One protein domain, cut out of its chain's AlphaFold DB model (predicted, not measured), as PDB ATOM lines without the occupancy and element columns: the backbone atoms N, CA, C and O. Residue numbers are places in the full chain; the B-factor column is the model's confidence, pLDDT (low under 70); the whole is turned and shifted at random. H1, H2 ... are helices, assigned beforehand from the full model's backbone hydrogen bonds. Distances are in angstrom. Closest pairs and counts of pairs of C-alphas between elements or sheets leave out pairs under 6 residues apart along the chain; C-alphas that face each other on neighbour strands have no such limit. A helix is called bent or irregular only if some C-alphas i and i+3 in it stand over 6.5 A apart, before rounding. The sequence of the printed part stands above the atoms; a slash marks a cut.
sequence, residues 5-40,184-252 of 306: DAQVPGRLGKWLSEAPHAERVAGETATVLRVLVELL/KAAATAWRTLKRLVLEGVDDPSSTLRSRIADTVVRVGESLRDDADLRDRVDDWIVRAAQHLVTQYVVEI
ATOM      1  N   ASP A   5      36.977  39.730  23.297       58.06
ATOM      2  CA  ASP A   5      36.802  39.454  24.733       58.06
ATOM      3  C   ASP A   5      35.415  39.879  25.254       58.06
ATOM      4  O   ASP A   5      34.950  39.395  26.285       58.06
ATOM      5  N   ALA A   6      34.721  40.774  24.541       62.47
ATOM      6  CA  ALA A   6      33.414  41.280  24.945       62.47
ATOM      7  C   ALA A   6      32.241  40.329  24.617       62.47
ATOM      8  O   ALA A   6      31.118  40.606  25.060       62.47
ATOM      9  N   GLN A   7      32.481  39.223  23.889       68.12
ATOM     10  CA  GLN A   7      31.470  38.233  23.463       68.12
ATOM     11  C   GLN A   7      30.190  38.881  22.906       68.12
ATOM     12  O   GLN A   7      29.066  38.460  23.199       68.12
ATOM     13  N   VAL A   8      30.361  39.950  22.126       70.38
ATOM     14  CA  VAL A   8      29.264  40.784  21.619       70.38
ATOM     15  C   VAL A   8      28.243  39.965  20.814       70.38
ATOM     16  O   VAL A   8      27.053  40.106  21.100       70.38
ATOM     17  N   PRO A   9      28.643  39.040  19.914       67.94
ATOM     18  CA  PRO A   9      27.694  38.226  19.153       67.94
ATOM     19  C   PRO A   9      26.890  37.266  20.029       67.94
ATOM     20  O   PRO A   9      25.697  37.103  19.813       67.94
ATOM     21  N   GLY A  10      27.509  36.669  21.054       69.06
ATOM     22  CA  GLY A  10      26.818  35.751  21.966       69.06
ATOM     23  C   GLY A  10      25.810  36.466  22.871       69.06
ATOM     24  O   GLY A  10      24.718  35.957  23.120       69.06
ATOM     25  N   ARG A  11      26.142  37.680  23.332       76.12
ATOM     26  CA  ARG A  11      25.220  38.523  24.111       76.12
ATOM     27  C   ARG A  11      24.071  39.056  23.262       76.12
ATOM     28  O   ARG A  11      22.933  39.028  23.720       76.12
ATOM     29  N   LEU A  12      24.359  39.486  22.032       75.25
ATOM     30  CA  LEU A  12      23.339  39.870  21.055       75.25
ATOM     31  C   LEU A  12      22.442  38.686  20.695       75.25
ATOM     32  O   LEU A  12      21.231  38.841  20.701       75.25
ATOM     33  N   GLY A  13      23.010  37.503  20.456       71.62
ATOM     34  CA  GLY A  13      22.248  36.290  20.165       71.62
ATOM     35  C   GLY A  13      21.271  35.943  21.286       71.62
ATOM     36  O   GLY A  13      20.078  35.774  21.047       71.62
ATOM     37  N   LYS A  14      21.747  35.965  22.538       77.62
ATOM     38  CA  LYS A  14      20.893  35.763  23.714       77.62
ATOM     39  C   LYS A  14      19.773  36.806  23.803       77.62
ATOM     40  O   LYS A  14      18.625  36.431  24.002       77.62
ATOM     41  N   TRP A  15      20.093  38.084  23.610       81.69
ATOM     42  CA  TRP A  15      19.110  39.168  23.658       81.69
ATOM     43  C   TRP A  15      18.058  39.058  22.542       81.69
ATOM     44  O   TRP A  15      16.873  39.206  22.808       81.69
ATOM     45  N   LEU A  16      18.470  38.725  21.315       78.06
ATOM     46  CA  LEU A  16      17.573  38.538  20.167       78.06
ATOM     47  C   LEU A  16      16.716  37.267  20.273       78.06
ATOM     48  O   LEU A  16      15.650  37.211  19.669       78.06
ATOM     49  N   SER A  17      17.161  36.261  21.033       77.50
ATOM     50  CA  SER A  17      16.403  35.021  21.252       77.50
ATOM     51  C   SER A  17      15.210  35.182  22.206       77.50
ATOM     52  O   SER A  17      14.372  34.289  22.300       77.50
ATOM     53  N   GLU A  18      15.103  36.310  22.912       80.88
ATOM     54  CA  GLU A  18      13.966  36.601  23.787       80.88
ATOM     55  C   GLU A  18      12.830  37.261  22.988       80.88
ATOM     56  O   GLU A  18      13.011  38.318  22.378       80.88
ATOM     57  N   ALA A  19      11.630  36.664  23.018       74.31
ATOM     58  CA  ALA A  19      10.477  37.116  22.229       74.31
ATOM     59  C   ALA A  19      10.148  38.624  22.366       74.31
ATOM     60  O   ALA A  19       9.981  39.277  21.335       74.31
ATOM     61  N   PRO A  20      10.160  39.243  23.570       78.19
ATOM     62  CA  PRO A  20       9.888  40.679  23.710       78.19
ATOM     63  C   PRO A  20      10.925  41.578  23.015       78.19
ATOM     64  O   PRO A  20      10.622  42.694  22.589       78.19
ATOM     65  N   HIS A  21      12.173  41.118  22.912       80.31
ATOM     66  CA  HIS A  21      13.252  41.850  22.252       80.31
ATOM     67  C   HIS A  21      13.202  41.670  20.736       80.31
ATOM     68  O   HIS A  21      13.358  42.649  20.004       80.31
ATOM     69  N   ALA A  22      12.886  40.463  20.264       75.56
ATOM     70  CA  ALA A  22      12.650  40.196  18.851       75.56
ATOM     71  C   ALA A  22      11.467  41.005  18.292       75.56
ATOM     72  O   ALA A  22      11.590  41.605  17.225       75.56
ATOM     73  N   GLU A  23      10.359  41.101  19.033       76.44
ATOM     74  CA  GLU A  23       9.203  41.930  18.667       76.44
ATOM     75  C   GLU A  23       9.564  43.419  18.592       76.44
ATOM     76  O   GLU A  23       9.155  44.116  17.661       76.44
ATOM     77  N   ARG A  24      10.387  43.911  19.528       78.94
ATOM     78  CA  ARG A  24      10.864  45.298  19.510       78.94
ATOM     79  C   ARG A  24      11.750  45.580  18.299       78.94
ATOM     80  O   ARG A  24      11.535  46.576  17.616       78.94
ATOM     81  N   VAL A  25      12.709  44.703  17.999       79.88
ATOM     82  CA  VAL A  25      13.572  44.824  16.810       79.88
ATOM     83  C   VAL A  25      12.749  44.750  15.530       79.88
ATOM     84  O   VAL A  25      12.964  45.554  14.624       79.88
ATOM     85  N   ALA A  26      11.780  43.835  15.460       73.94
ATOM     86  CA  ALA A  26      10.854  43.745  14.341       73.94
ATOM     87  C   ALA A  26      10.050  45.044  14.184       73.94
ATOM     88  O   ALA A  26       9.865  45.519  13.066       73.94
ATOM     89  N   GLY A  27       9.625  45.653  15.294       74.69
ATOM     90  CA  GLY A  27       8.924  46.931  15.300       74.69
ATOM     91  C   GLY A  27       9.764  48.095  14.777       74.69
ATOM     92  O   GLY A  27       9.314  48.799  13.877       74.69
ATOM     93  N   GLU A  28      10.985  48.263  15.280       77.50
ATOM     94  CA  GLU A  28      11.908  49.316  14.833       77.50
ATOM     95  C   GLU A  28      12.323  49.119  13.365       77.50
ATOM     96  O   GLU A  28      12.335  50.062  12.574       77.50
ATOM     97  N   THR A  29      12.590  47.872  12.966       75.19
ATOM     98  CA  THR A  29      12.926  47.523  11.576       75.19
ATOM     99  C   THR A  29      11.763  47.826  10.638       75.19
ATOM    100  O   THR A  29      11.983  48.329   9.539       75.19
ATOM    101  N   ALA A  30      10.527  47.568  11.072       72.94
ATOM    102  CA  ALA A  30       9.335  47.902  10.305       72.94
ATOM    103  C   ALA A  30       9.213  49.425  10.117       72.94
ATOM    104  O   ALA A  30       9.015  49.878   8.993       72.94
ATOM    105  N   THR A  31       9.443  50.224  11.163       76.44
ATOM    106  CA  THR A  31       9.458  51.695  11.066       76.44
ATOM    107  C   THR A  31      10.505  52.194  10.067       76.44
ATOM    108  O   THR A  31      10.194  53.016   9.205       76.44
ATOM    109  N   VAL A  32      11.733  51.670  10.127       79.50
ATOM    110  CA  VAL A  32      12.798  52.024   9.171       79.50
ATOM    111  C   VAL A  32      12.421  51.603   7.750       79.50
ATOM    112  O   VAL A  32      12.569  52.387   6.814       79.50
ATOM    113  N   LEU A  33      11.892  50.389   7.580       75.31
ATOM    114  CA  LEU A  33      11.457  49.875   6.283       75.31
ATOM    115  C   LEU A  33      10.345  50.735   5.680       75.31
ATOM    116  O   LEU A  33      10.390  51.029   4.488       75.31
ATOM    117  N   ARG A  34       9.385  51.188   6.491       78.31
ATOM    118  CA  ARG A  34       8.344  52.124   6.059       78.31
ATOM    119  C   ARG A  34       8.943  53.415   5.533       78.31
ATOM    120  O   ARG A  34       8.613  53.803   4.421       78.31
ATOM    121  N   VAL A  35       9.838  54.046   6.294       78.81
ATOM    122  CA  VAL A  35      10.488  55.294   5.865       78.81
ATOM    123  C   VAL A  35      11.218  55.079   4.541       78.81
ATOM    124  O   VAL A  35      11.055  55.867   3.616       78.81
ATOM    125  N   LEU A  36      11.960  53.977   4.395       77.75
ATOM    126  CA  LEU A  36      12.641  53.648   3.141       77.75
ATOM    127  C   LEU A  36      11.664  53.470   1.968       77.75
ATOM    128  O   LEU A  36      11.914  53.984   0.883       77.75
ATOM    129  N   VAL A  37      10.546  52.771   2.174       78.62
ATOM    130  CA  VAL A  37       9.535  52.516   1.135       78.62
ATOM    131  C   VAL A  37       8.739  53.778   0.776       78.62
ATOM    132  O   VAL A  37       8.397  53.972  -0.392       78.62
ATOM    133  N   GLU A  38       8.457  54.650   1.743       81.12
ATOM    134  CA  GLU A  38       7.806  55.948   1.521       81.12
ATOM    135  C   GLU A  38       8.722  56.926   0.772       81.12
ATOM    136  O   GLU A  38       8.252  57.639  -0.116       81.12
ATOM    137  N   LEU A  39      10.026  56.924   1.075       82.00
ATOM    138  CA  LEU A  39      11.021  57.751   0.386       82.00
ATOM    139  C   LEU A  39      11.198  57.364  -1.090       82.00
ATOM    140  O   LEU A  39      11.559  58.213  -1.906       82.00
ATOM    141  N   LEU A  40      10.929  56.106  -1.452       79.50
ATOM    142  CA  LEU A  40      10.938  55.664  -2.845       79.50
ATOM    143  C   LEU A  40       9.719  56.230  -3.584       79.50
ATOM    144  O   LEU A  40       8.589  55.758  -3.416       79.50
ATOM    145  N   LYS A 184       3.478  49.433 -17.909       74.25
ATOM    146  CA  LYS A 184       2.266  49.664 -17.097       74.25
ATOM    147  C   LYS A 184       2.006  48.526 -16.101       74.25
ATOM    148  O   LYS A 184       1.630  48.792 -14.953       74.25
ATOM    149  N   ALA A 185       2.221  47.273 -16.501       76.62
ATOM    150  CA  ALA A 185       2.080  46.112 -15.627       76.62
ATOM    151  C   ALA A 185       3.123  46.124 -14.499       76.62
ATOM    152  O   ALA A 185       2.758  45.954 -13.334       76.62
ATOM    153  N   ALA A 186       4.391  46.406 -14.811       75.38
ATOM    154  CA  ALA A 186       5.462  46.485 -13.819       75.38
ATOM    155  C   ALA A 186       5.230  47.618 -12.801       75.38
ATOM    156  O   ALA A 186       5.335  47.398 -11.593       75.38
ATOM    157  N   ALA A 187       4.808  48.799 -13.264       76.69
ATOM    158  CA  ALA A 187       4.441  49.914 -12.389       76.69
ATOM    159  C   ALA A 187       3.242  49.576 -11.480       76.69
ATOM    160  O   ALA A 187       3.192  49.967 -10.312       76.69
ATOM    161  N   THR A 188       2.264  48.824 -11.993       83.38
ATOM    162  CA  THR A 188       1.101  48.371 -11.209       83.38
ATOM    163  C   THR A 188       1.493  47.333 -10.156       83.38
ATOM    164  O   THR A 188       1.020  47.399  -9.016       83.38
ATOM    165  N   ALA A 189       2.392  46.411 -10.502       83.06
ATOM    166  CA  ALA A 189       2.943  45.439  -9.565       83.06
ATOM    167  C   ALA A 189       3.732  46.129  -8.441       83.06
ATOM    168  O   ALA A 189       3.512  45.810  -7.273       83.06
ATOM    169  N   TRP A 190       4.563  47.128  -8.766       85.19
ATOM    170  CA  TRP A 190       5.290  47.926  -7.773       85.19
ATOM    171  C   TRP A 190       4.347  48.625  -6.791       85.19
ATOM    172  O   TRP A 190       4.498  48.464  -5.583       85.19
ATOM    173  N   ARG A 191       3.327  49.334  -7.292       84.12
ATOM    174  CA  ARG A 191       2.333  50.001  -6.433       84.12
ATOM    175  C   ARG A 191       1.605  49.015  -5.524       84.12
ATOM    176  O   ARG A 191       1.372  49.306  -4.353       84.12
ATOM    177  N   THR A 192       1.279  47.836  -6.046       85.19
ATOM    178  CA  THR A 192       0.635  46.774  -5.264       85.19
ATOM    179  C   THR A 192       1.562  46.260  -4.166       85.19
ATOM    180  O   THR A 192       1.140  46.173  -3.018       85.19
ATOM    181  N   LEU A 193       2.825  45.977  -4.490       82.50
ATOM    182  CA  LEU A 193       3.827  45.533  -3.523       82.50
ATOM    183  C   LEU A 193       4.074  46.587  -2.440       82.50
ATOM    184  O   LEU A 193       4.030  46.261  -1.259       82.50
ATOM    185  N   LYS A 194       4.281  47.847  -2.834       82.88
ATOM    186  CA  LYS A 194       4.470  48.978  -1.919       82.88
ATOM    187  C   LYS A 194       3.311  49.090  -0.934       82.88
ATOM    188  O   LYS A 194       3.546  49.182   0.265       82.88
ATOM    189  N   ARG A 195       2.071  48.998  -1.424       82.75
ATOM    190  CA  ARG A 195       0.877  48.987  -0.572       82.75
ATOM    191  C   ARG A 195       0.885  47.815   0.410       82.75
ATOM    192  O   ARG A 195       0.716  48.048   1.596       82.75
ATOM    193  N   LEU A 196       1.130  46.591  -0.060       77.19
ATOM    194  CA  LEU A 196       1.163  45.406   0.807       77.19
ATOM    195  C   LEU A 196       2.253  45.499   1.886       77.19
ATOM    196  O   LEU A 196       2.044  45.059   3.012       77.19
ATOM    197  N   VAL A 197       3.412  46.074   1.555       77.19
ATOM    198  CA  VAL A 197       4.498  46.296   2.520       77.19
ATOM    199  C   VAL A 197       4.102  47.350   3.551       77.19
ATOM    200  O   VAL A 197       4.300  47.117   4.738       77.19
ATOM    201  N   LEU A 198       3.520  48.474   3.126       79.19
ATOM    202  CA  LEU A 198       3.074  49.528   4.043       79.19
ATOM    203  C   LEU A 198       1.945  49.039   4.963       79.19
ATOM    204  O   LEU A 198       2.051  49.189   6.175       79.19
ATOM    205  N   GLU A 199       0.936  48.356   4.417       75.31
ATOM    206  CA  GLU A 199      -0.143  47.725   5.194       75.31
ATOM    207  C   GLU A 199       0.411  46.693   6.189       75.31
ATOM    208  O   GLU A 199       0.033  46.674   7.361       75.31
ATOM    209  N   GLY A 200       1.355  45.858   5.746       67.38
ATOM    210  CA  GLY A 200       1.979  44.836   6.582       67.38
ATOM    211  C   GLY A 200       2.910  45.387   7.665       67.38
ATOM    212  O   GLY A 200       3.176  44.676   8.635       67.38
ATOM    213  N   VAL A 201       3.414  46.612   7.506       70.00
ATOM    214  CA  VAL A 201       4.227  47.323   8.501       70.00
ATOM    215  C   VAL A 201       3.349  48.076   9.502       70.00
ATOM    216  O   VAL A 201       3.658  48.069  10.698       70.00
ATOM    217  N   ASP A 202       2.258  48.690   9.039       66.81
ATOM    218  CA  ASP A 202       1.348  49.464   9.885       66.81
ATOM    219  C   ASP A 202       0.537  48.581  10.847       66.81
ATOM    220  O   ASP A 202       0.245  49.016  11.959       66.81
ATOM    221  N   ASP A 203       0.237  47.329  10.485       67.00
ATOM    222  CA  ASP A 203      -0.486  46.393  11.355       67.00
ATOM    223  C   ASP A 203       0.453  45.694  12.373       67.00
ATOM    224  O   ASP A 203       1.325  44.907  11.987       67.00
ATOM    225  N   PRO A 204       0.292  45.929  13.694       60.25
ATOM    226  CA  PRO A 204       1.067  45.261  14.746       60.25
ATOM    227  C   PRO A 204       0.865  43.738  14.798       60.25
ATOM    228  O   PRO A 204       1.734  43.036  15.307       60.25
ATOM    229  N   SER A 205      -0.253  43.232  14.270       59.66
ATOM    230  CA  SER A 205      -0.618  41.808  14.226       59.66
ATOM    231  C   SER A 205      -0.317  41.128  12.884       59.66
ATOM    232  O   SER A 205      -0.611  39.945  12.690       59.66
ATOM    233  N   SER A 206       0.307  41.858  11.958       65.00
ATOM    234  CA  SER A 206       0.611  41.396  10.608       65.00
ATOM    235  C   SER A 206       1.481  40.139  10.592       65.00
ATOM    236  O   SER A 206       2.500  40.035  11.283       65.00
ATOM    237  N   THR A 207       1.142  39.217   9.684       64.12
ATOM    238  CA  THR A 207       1.959  38.032   9.365       64.12
ATOM    239  C   THR A 207       3.395  38.376   8.960       64.12
ATOM    240  O   THR A 207       4.287  37.539   9.090       64.12
ATOM    241  N   LEU A 208       3.648  39.598   8.480       65.31
ATOM    242  CA  LEU A 208       4.989  40.075   8.160       65.31
ATOM    243  C   LEU A 208       5.802  40.339   9.434       65.31
ATOM    244  O   LEU A 208       6.936  39.876   9.533       65.31
ATOM    245  N   ARG A 209       5.225  41.034  10.423       66.44
ATOM    246  CA  ARG A 209       5.906  41.339  11.692       66.44
ATOM    247  C   ARG A 209       6.163  40.078  12.503       66.44
ATOM    248  O   ARG A 209       7.271  39.929  13.010       66.44
ATOM    249  N   SER A 210       5.209  39.145  12.548       69.69
ATOM    250  CA  SER A 210       5.421  37.854  13.214       69.69
ATOM    251  C   SER A 210       6.516  37.032  12.532       69.69
ATOM    252  O   SER A 210       7.423  36.552  13.201       69.69
ATOM    253  N   ARG A 211       6.541  36.964  11.192       74.12
ATOM    254  CA  ARG A 211       7.627  36.287  10.458       74.12
ATOM    255  C   ARG A 211       8.991  36.942  10.655       74.12
ATOM    256  O   ARG A 211       9.999  36.231  10.693       74.12
ATOM    257  N   ILE A 212       9.045  38.271  10.743       72.25
ATOM    258  CA  ILE A 212      10.284  38.997  11.040       72.25
ATOM    259  C   ILE A 212      10.730  38.679  12.468       72.25
ATOM    260  O   ILE A 212      11.881  38.293  12.643       72.25
ATOM    261  N   ALA A 213       9.834  38.746  13.456       73.12
ATOM    262  CA  ALA A 213      10.136  38.398  14.843       73.12
ATOM    263  C   ALA A 213      10.640  36.949  14.968       73.12
ATOM    264  O   ALA A 213      11.714  36.730  15.518       73.12
ATOM    265  N   ASP A 214       9.962  35.978  14.347       77.38
ATOM    266  CA  ASP A 214      10.398  34.575  14.315       77.38
ATOM    267  C   ASP A 214      11.789  34.413  13.695       77.38
ATOM    268  O   ASP A 214      12.599  33.590  14.118       77.38
ATOM    269  N   THR A 215      12.081  35.188  12.649       77.06
ATOM    270  CA  THR A 215      13.388  35.154  11.987       77.06
ATOM    271  C   THR A 215      14.465  35.777  12.866       77.06
ATOM    272  O   THR A 215      15.563  35.232  12.940       77.06
ATOM    273  N   VAL A 216      14.150  36.859  13.579       74.56
ATOM    274  CA  VAL A 216      15.048  37.481  14.559       74.56
ATOM    275  C   VAL A 216      15.353  36.518  15.707       74.56
ATOM    276  O   VAL A 216      16.522  36.370  16.057       74.56
ATOM    277  N   VAL A 217      14.348  35.799  16.220       76.31
ATOM    278  CA  VAL A 217      14.545  34.757  17.240       76.31
ATOM    279  C   VAL A 217      15.461  33.658  16.713       76.31
ATOM    280  O   VAL A 217      16.472  33.370  17.347       76.31
ATOM    281  N   ARG A 218      15.192  33.109  15.520       78.19
ATOM    282  CA  ARG A 218      16.034  32.062  14.906       78.19
ATOM    283  C   ARG A 218      17.481  32.508  14.696       78.19
ATOM    284  O   ARG A 218      18.407  31.721  14.889       78.19
ATOM    285  N   VAL A 219      17.693  33.762  14.301       73.69
ATOM    286  CA  VAL A 219      19.036  34.349  14.177       73.69
ATOM    287  C   VAL A 219      19.688  34.491  15.552       73.69
ATOM    288  O   VAL A 219      20.864  34.166  15.697       73.69
ATOM    289  N   GLY A 220      18.934  34.920  16.566       73.88
ATOM    290  CA  GLY A 220      19.399  35.004  17.948       73.88
ATOM    291  C   GLY A 220      19.822  33.649  18.518       73.88
ATOM    292  O   GLY A 220      20.912  33.526  19.073       73.88
ATOM    293  N   GLU A 221      19.005  32.617  18.312       78.75
ATOM    294  CA  GLU A 221      19.298  31.228  18.686       78.75
ATOM    295  C   GLU A 221      20.531  30.699  17.952       78.75
ATOM    296  O   GLU A 221      21.443  30.176  18.584       78.75
ATOM    297  N   SER A 222      20.625  30.931  16.640       76.44
ATOM    298  CA  SER A 222      21.795  30.523  15.850       76.44
ATOM    299  C   SER A 222      23.074  31.216  16.341       76.44
ATOM    300  O   SER A 222      24.101  30.569  16.504       76.44
ATOM    301  N   LEU A 223      23.018  32.514  16.656       73.12
ATOM    302  CA  LEU A 223      24.142  33.261  17.235       73.12
ATOM    303  C   LEU A 223      24.475  32.844  18.673       73.12
ATOM    304  O   LEU A 223      25.587  33.091  19.134       73.12
ATOM    305  N   ARG A 224      23.533  32.254  19.411       75.62
ATOM    306  CA  ARG A 224      23.766  31.737  20.764       75.62
ATOM    307  C   ARG A 224      24.426  30.359  20.717       75.62
ATOM    308  O   ARG A 224      25.388  30.125  21.451       75.62
ATOM    309  N   ASP A 225      23.913  29.486  19.857       77.88
ATOM    310  CA  ASP A 225      24.169  28.048  19.903       77.88
ATOM    311  C   ASP A 225      25.288  27.612  18.934       77.88
ATOM    312  O   ASP A 225      26.029  26.679  19.241       77.88
ATOM    313  N   ASP A 226      25.504  28.326  17.820       80.00
ATOM    314  CA  ASP A 226      26.569  28.043  16.845       80.00
ATOM    315  C   ASP A 226      27.834  28.879  17.147       80.00
ATOM    316  O   ASP A 226      27.822  30.114  17.171       80.00
ATOM    317  N   ALA A 227      28.951  28.209  17.440       76.88
ATOM    318  CA  ALA A 227      30.241  28.859  17.691       76.88
ATOM    319  C   ALA A 227      30.921  29.352  16.400       76.88
ATOM    320  O   ALA A 227      31.441  30.467  16.375       76.88
ATOM    321  N   ASP A 228      30.833  28.590  15.310       71.94
ATOM    322  CA  ASP A 228      31.449  28.936  14.025       71.94
ATOM    323  C   ASP A 228      30.740  30.131  13.371       71.94
ATOM    324  O   ASP A 228      31.341  30.933  12.649       71.94
ATOM    325  N   LEU A 229      29.427  30.265  13.582       68.62
ATOM    326  CA  LEU A 229      28.668  31.442  13.160       68.62
ATOM    327  C   LEU A 229      29.102  32.695  13.935       68.62
ATOM    328  O   LEU A 229      29.292  33.751  13.327       68.62
ATOM    329  N   ARG A 230      29.289  32.584  15.257       73.56
ATOM    330  CA  ARG A 230      29.743  33.701  16.100       73.56
ATOM    331  C   ARG A 230      31.103  34.216  15.669       73.56
ATOM    332  O   ARG A 230      31.243  35.423  15.504       73.56
ATOM    333  N   ASP A 231      32.053  33.322  15.422       73.38
ATOM    334  CA  ASP A 231      33.406  33.700  15.008       73.38
ATOM    335  C   ASP A 231      33.403  34.421  13.653       73.38
ATOM    336  O   ASP A 231      34.075  35.440  13.475       73.38
ATOM    337  N   ARG A 232      32.567  33.965  12.710       71.88
ATOM    338  CA  ARG A 232      32.374  34.636  11.412       71.88
ATOM    339  C   ARG A 232      31.784  36.038  11.555       71.88
ATOM    340  O   ARG A 232      32.204  36.956  10.850       71.88
ATOM    341  N   VAL A 233      30.816  36.203  12.451       71.81
ATOM    342  CA  VAL A 233      30.173  37.496  12.722       71.81
ATOM    343  C   VAL A 233      31.143  38.442  13.426       71.81
ATOM    344  O   VAL A 233      31.234  39.605  13.041       71.81
ATOM    345  N   ASP A 234      31.927  37.947  14.384       73.69
ATOM    346  CA  ASP A 234      32.972  38.723  15.055       73.69
ATOM    347  C   ASP A 234      34.022  39.226  14.057       73.69
ATOM    348  O   ASP A 234      34.376  40.407  14.054       73.69
ATOM    349  N   ASP A 235      34.470  38.366  13.144       74.25
ATOM    350  CA  ASP A 235      35.411  38.748  12.090       74.25
ATOM    351  C   ASP A 235      34.836  39.775  11.113       74.25
ATOM    352  O   ASP A 235      35.574  40.616  10.587       74.25
ATOM    353  N   TRP A 236      33.531  39.718  10.852       73.12
ATOM    354  CA  TRP A 236      32.849  40.708  10.028       73.12
ATOM    355  C   TRP A 236      32.737  42.057  10.745       73.12
ATOM    356  O   TRP A 236      33.067  43.087  10.157       73.12
ATOM    357  N   ILE A 237      32.371  42.061  12.032       70.81
ATOM    358  CA  ILE A 237      32.301  43.272  12.864       70.81
ATOM    359  C   ILE A 237      33.676  43.934  12.969       70.81
ATOM    360  O   ILE A 237      33.788  45.148  12.808       70.81
ATOM    361  N   VAL A 238      34.737  43.154  13.196       73.19
ATOM    362  CA  VAL A 238      36.110  43.675  13.253       73.19
ATOM    363  C   VAL A 238      36.497  44.329  11.928       73.19
ATOM    364  O   VAL A 238      37.039  45.434  11.939       73.19
ATOM    365  N   ARG A 239      36.172  43.705  10.790       72.69
ATOM    366  CA  ARG A 239      36.435  44.278   9.462       72.69
ATOM    367  C   ARG A 239      35.629  45.549   9.197       72.69
ATOM    368  O   ARG A 239      36.190  46.523   8.705       72.69
ATOM    369  N   ALA A 240      34.347  45.568   9.551       64.88
ATOM    370  CA  ALA A 240      33.499  46.749   9.411       64.88
ATOM    371  C   ALA A 240      34.006  47.912  10.280       64.88
ATOM    372  O   ALA A 240      34.133  49.035   9.797       64.88
ATOM    373  N   ALA A 241      34.383  47.637  11.531       71.38
ATOM    374  CA  ALA A 241      34.971  48.628  12.426       71.38
ATOM    375  C   ALA A 241      36.308  49.155  11.892       71.38
ATOM    376  O   ALA A 241      36.531  50.359  11.899       71.38
ATOM    377  N   GLN A 242      37.179  48.281  11.376       76.38
ATOM    378  CA  GLN A 242      38.430  48.692  10.733       76.38
ATOM    379  C   GLN A 242      38.174  49.579   9.511       76.38
ATOM    380  O   GLN A 242      38.863  50.580   9.334       76.38
ATOM    381  N   HIS A 243      37.175  49.252   8.690       71.19
ATOM    382  CA  HIS A 243      36.822  50.039   7.513       71.19
ATOM    383  C   HIS A 243      36.294  51.427   7.894       71.19
ATOM    384  O   HIS A 243      36.804  52.430   7.401       71.19
ATOM    385  N   LEU A 244      35.360  51.495   8.847       68.88
ATOM    386  CA  LEU A 244      34.829  52.758   9.367       68.88
ATOM    387  C   LEU A 244      35.918  53.614  10.014       68.88
ATOM    388  O   LEU A 244      35.982  54.817   9.775       68.88
ATOM    389  N   VAL A 245      36.805  52.994  10.793       75.44
ATOM    390  CA  VAL A 245      37.951  53.677  11.394       75.44
ATOM    391  C   VAL A 245      38.859  54.244  10.308       75.44
ATOM    392  O   VAL A 245      39.191  55.419  10.344       75.44
ATOM    393  N   THR A 246      39.208  53.453   9.297       71.81
ATOM    394  CA  THR A 246      40.108  53.905   8.224       71.81
ATOM    395  C   THR A 246      39.502  55.045   7.403       71.81
ATOM    396  O   THR A 246      40.228  55.933   6.965       71.81
ATOM    397  N   GLN A 247      38.182  55.038   7.206       67.69
ATOM    398  CA  GLN A 247      37.508  55.969   6.306       67.69
ATOM    399  C   GLN A 247      37.001  57.245   7.000       67.69
ATOM    400  O   GLN A 247      36.978  58.295   6.367       67.69
ATOM    401  N   TYR A 248      36.657  57.183   8.293       58.38
ATOM    402  CA  TYR A 248      36.005  58.287   9.012       58.38
ATOM    403  C   TYR A 248      36.758  58.778  10.258       58.38
ATOM    404  O   TYR A 248      36.368  59.798  10.824       58.38
ATOM    405  N   VAL A 249      37.853  58.134  10.704       58.38
ATOM    406  CA  VAL A 249      38.614  58.646  11.869       58.38
ATOM    407  C   VAL A 249      39.201  60.022  11.617       58.38
ATOM    408  O   VAL A 249      39.269  60.803  12.558       58.38
ATOM    409  N   VAL A 250      39.582  60.367  10.387       59.47
ATOM    410  CA  VAL A 250      40.138  61.701  10.111       59.47
ATOM    411  C   VAL A 250      39.084  62.796  10.343       59.47
ATOM    412  O   VAL A 250      39.387  63.789  11.000       59.47
ATOM    413  N   GLU A 251      37.835  62.584   9.917       58.12
ATOM    414  CA  GLU A 251      36.722  63.520  10.163       58.12
ATOM    415  C   GLU A 251      36.270  63.527  11.629       58.12
ATOM    416  O   GLU A 251      36.065  64.591  12.210       58.12
ATOM    417  N   ILE A 252      36.161  62.356  12.264       59.28
ATOM    418  CA  ILE A 252      35.729  62.260  13.666       59.28
ATOM    419  C   ILE A 252      36.777  62.872  14.602       59.28
ATOM    420  O   ILE A 252      36.421  63.567  15.552       59.28
TER     421      ILE A 252
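AT A GLANCE: This is residues 5 to 40 and 184 to 252 of the 306 residues of the protein "DUF445 family protein" of Actinobacteria bacterium (UniProt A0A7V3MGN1). Picture an open arch: H4 is the crossbar, H1 and the first part of H2 pack along it, and H3 and H5 leave its two ends like legs. Residues 184 to 193 of H3 and 238 to 252 of H5 stick out free. The 105 printed residues hold five named helices, H1 to H5 in that order, and no named strand: all helix, and loose, with a radius of gyration of the C-alphas of 17.7 A and spans of 52 by 38 by 23 A.

HOW THE PARTS SIT: Start at H1, residues 8 to 16; it touches the hub H4, residues 207 to 225, at a steep tilt of 40 degrees, closest at the C-alphas of Gly 13 and Gly 220, 3.8 A. H2, residues 19 to 39, touches H4 at a steep 55 degrees, closest at C-alphas 22 and 213, 5.1 A. H3, residues 184 to 202, touches H4 only at the corner, closest at C-alphas 200 and 208, 5.8 A. H5, residues 227 to 252, also touches H4 only at the corner, closest at C-alphas 223 and 230, 5.7 A. H2 and H5 are apart. Every O i to N i+4 pair is within hydrogen-bond range in H1, H2, H3 and H4, and 20 of 22 in H5.

IN THESE COORDINATES: Find C-alpha 8 at (29.264, 40.784, 21.619), where H1 begins. H2 is 30.1 A long, H3 27.0 A and H4 26.5 A. H5, 34.1 A, ends at C-alpha 252, (35.729, 62.260, 13.666); it has a kink of 45 degrees near residue 246 and is irregular, with C-alphas 247 and 250 7.4 A apart.

THE WHOLE: The two C-alphas farthest apart, of Asp 5 and Lys 184, are 55.2 A apart. Residues 41 to 183 are not printed, and C-alphas 40 and 184 are 17.7 A apart across this cut. Look for pLDDT under 70 at residues 202 to 210 and 247 to 252, among others.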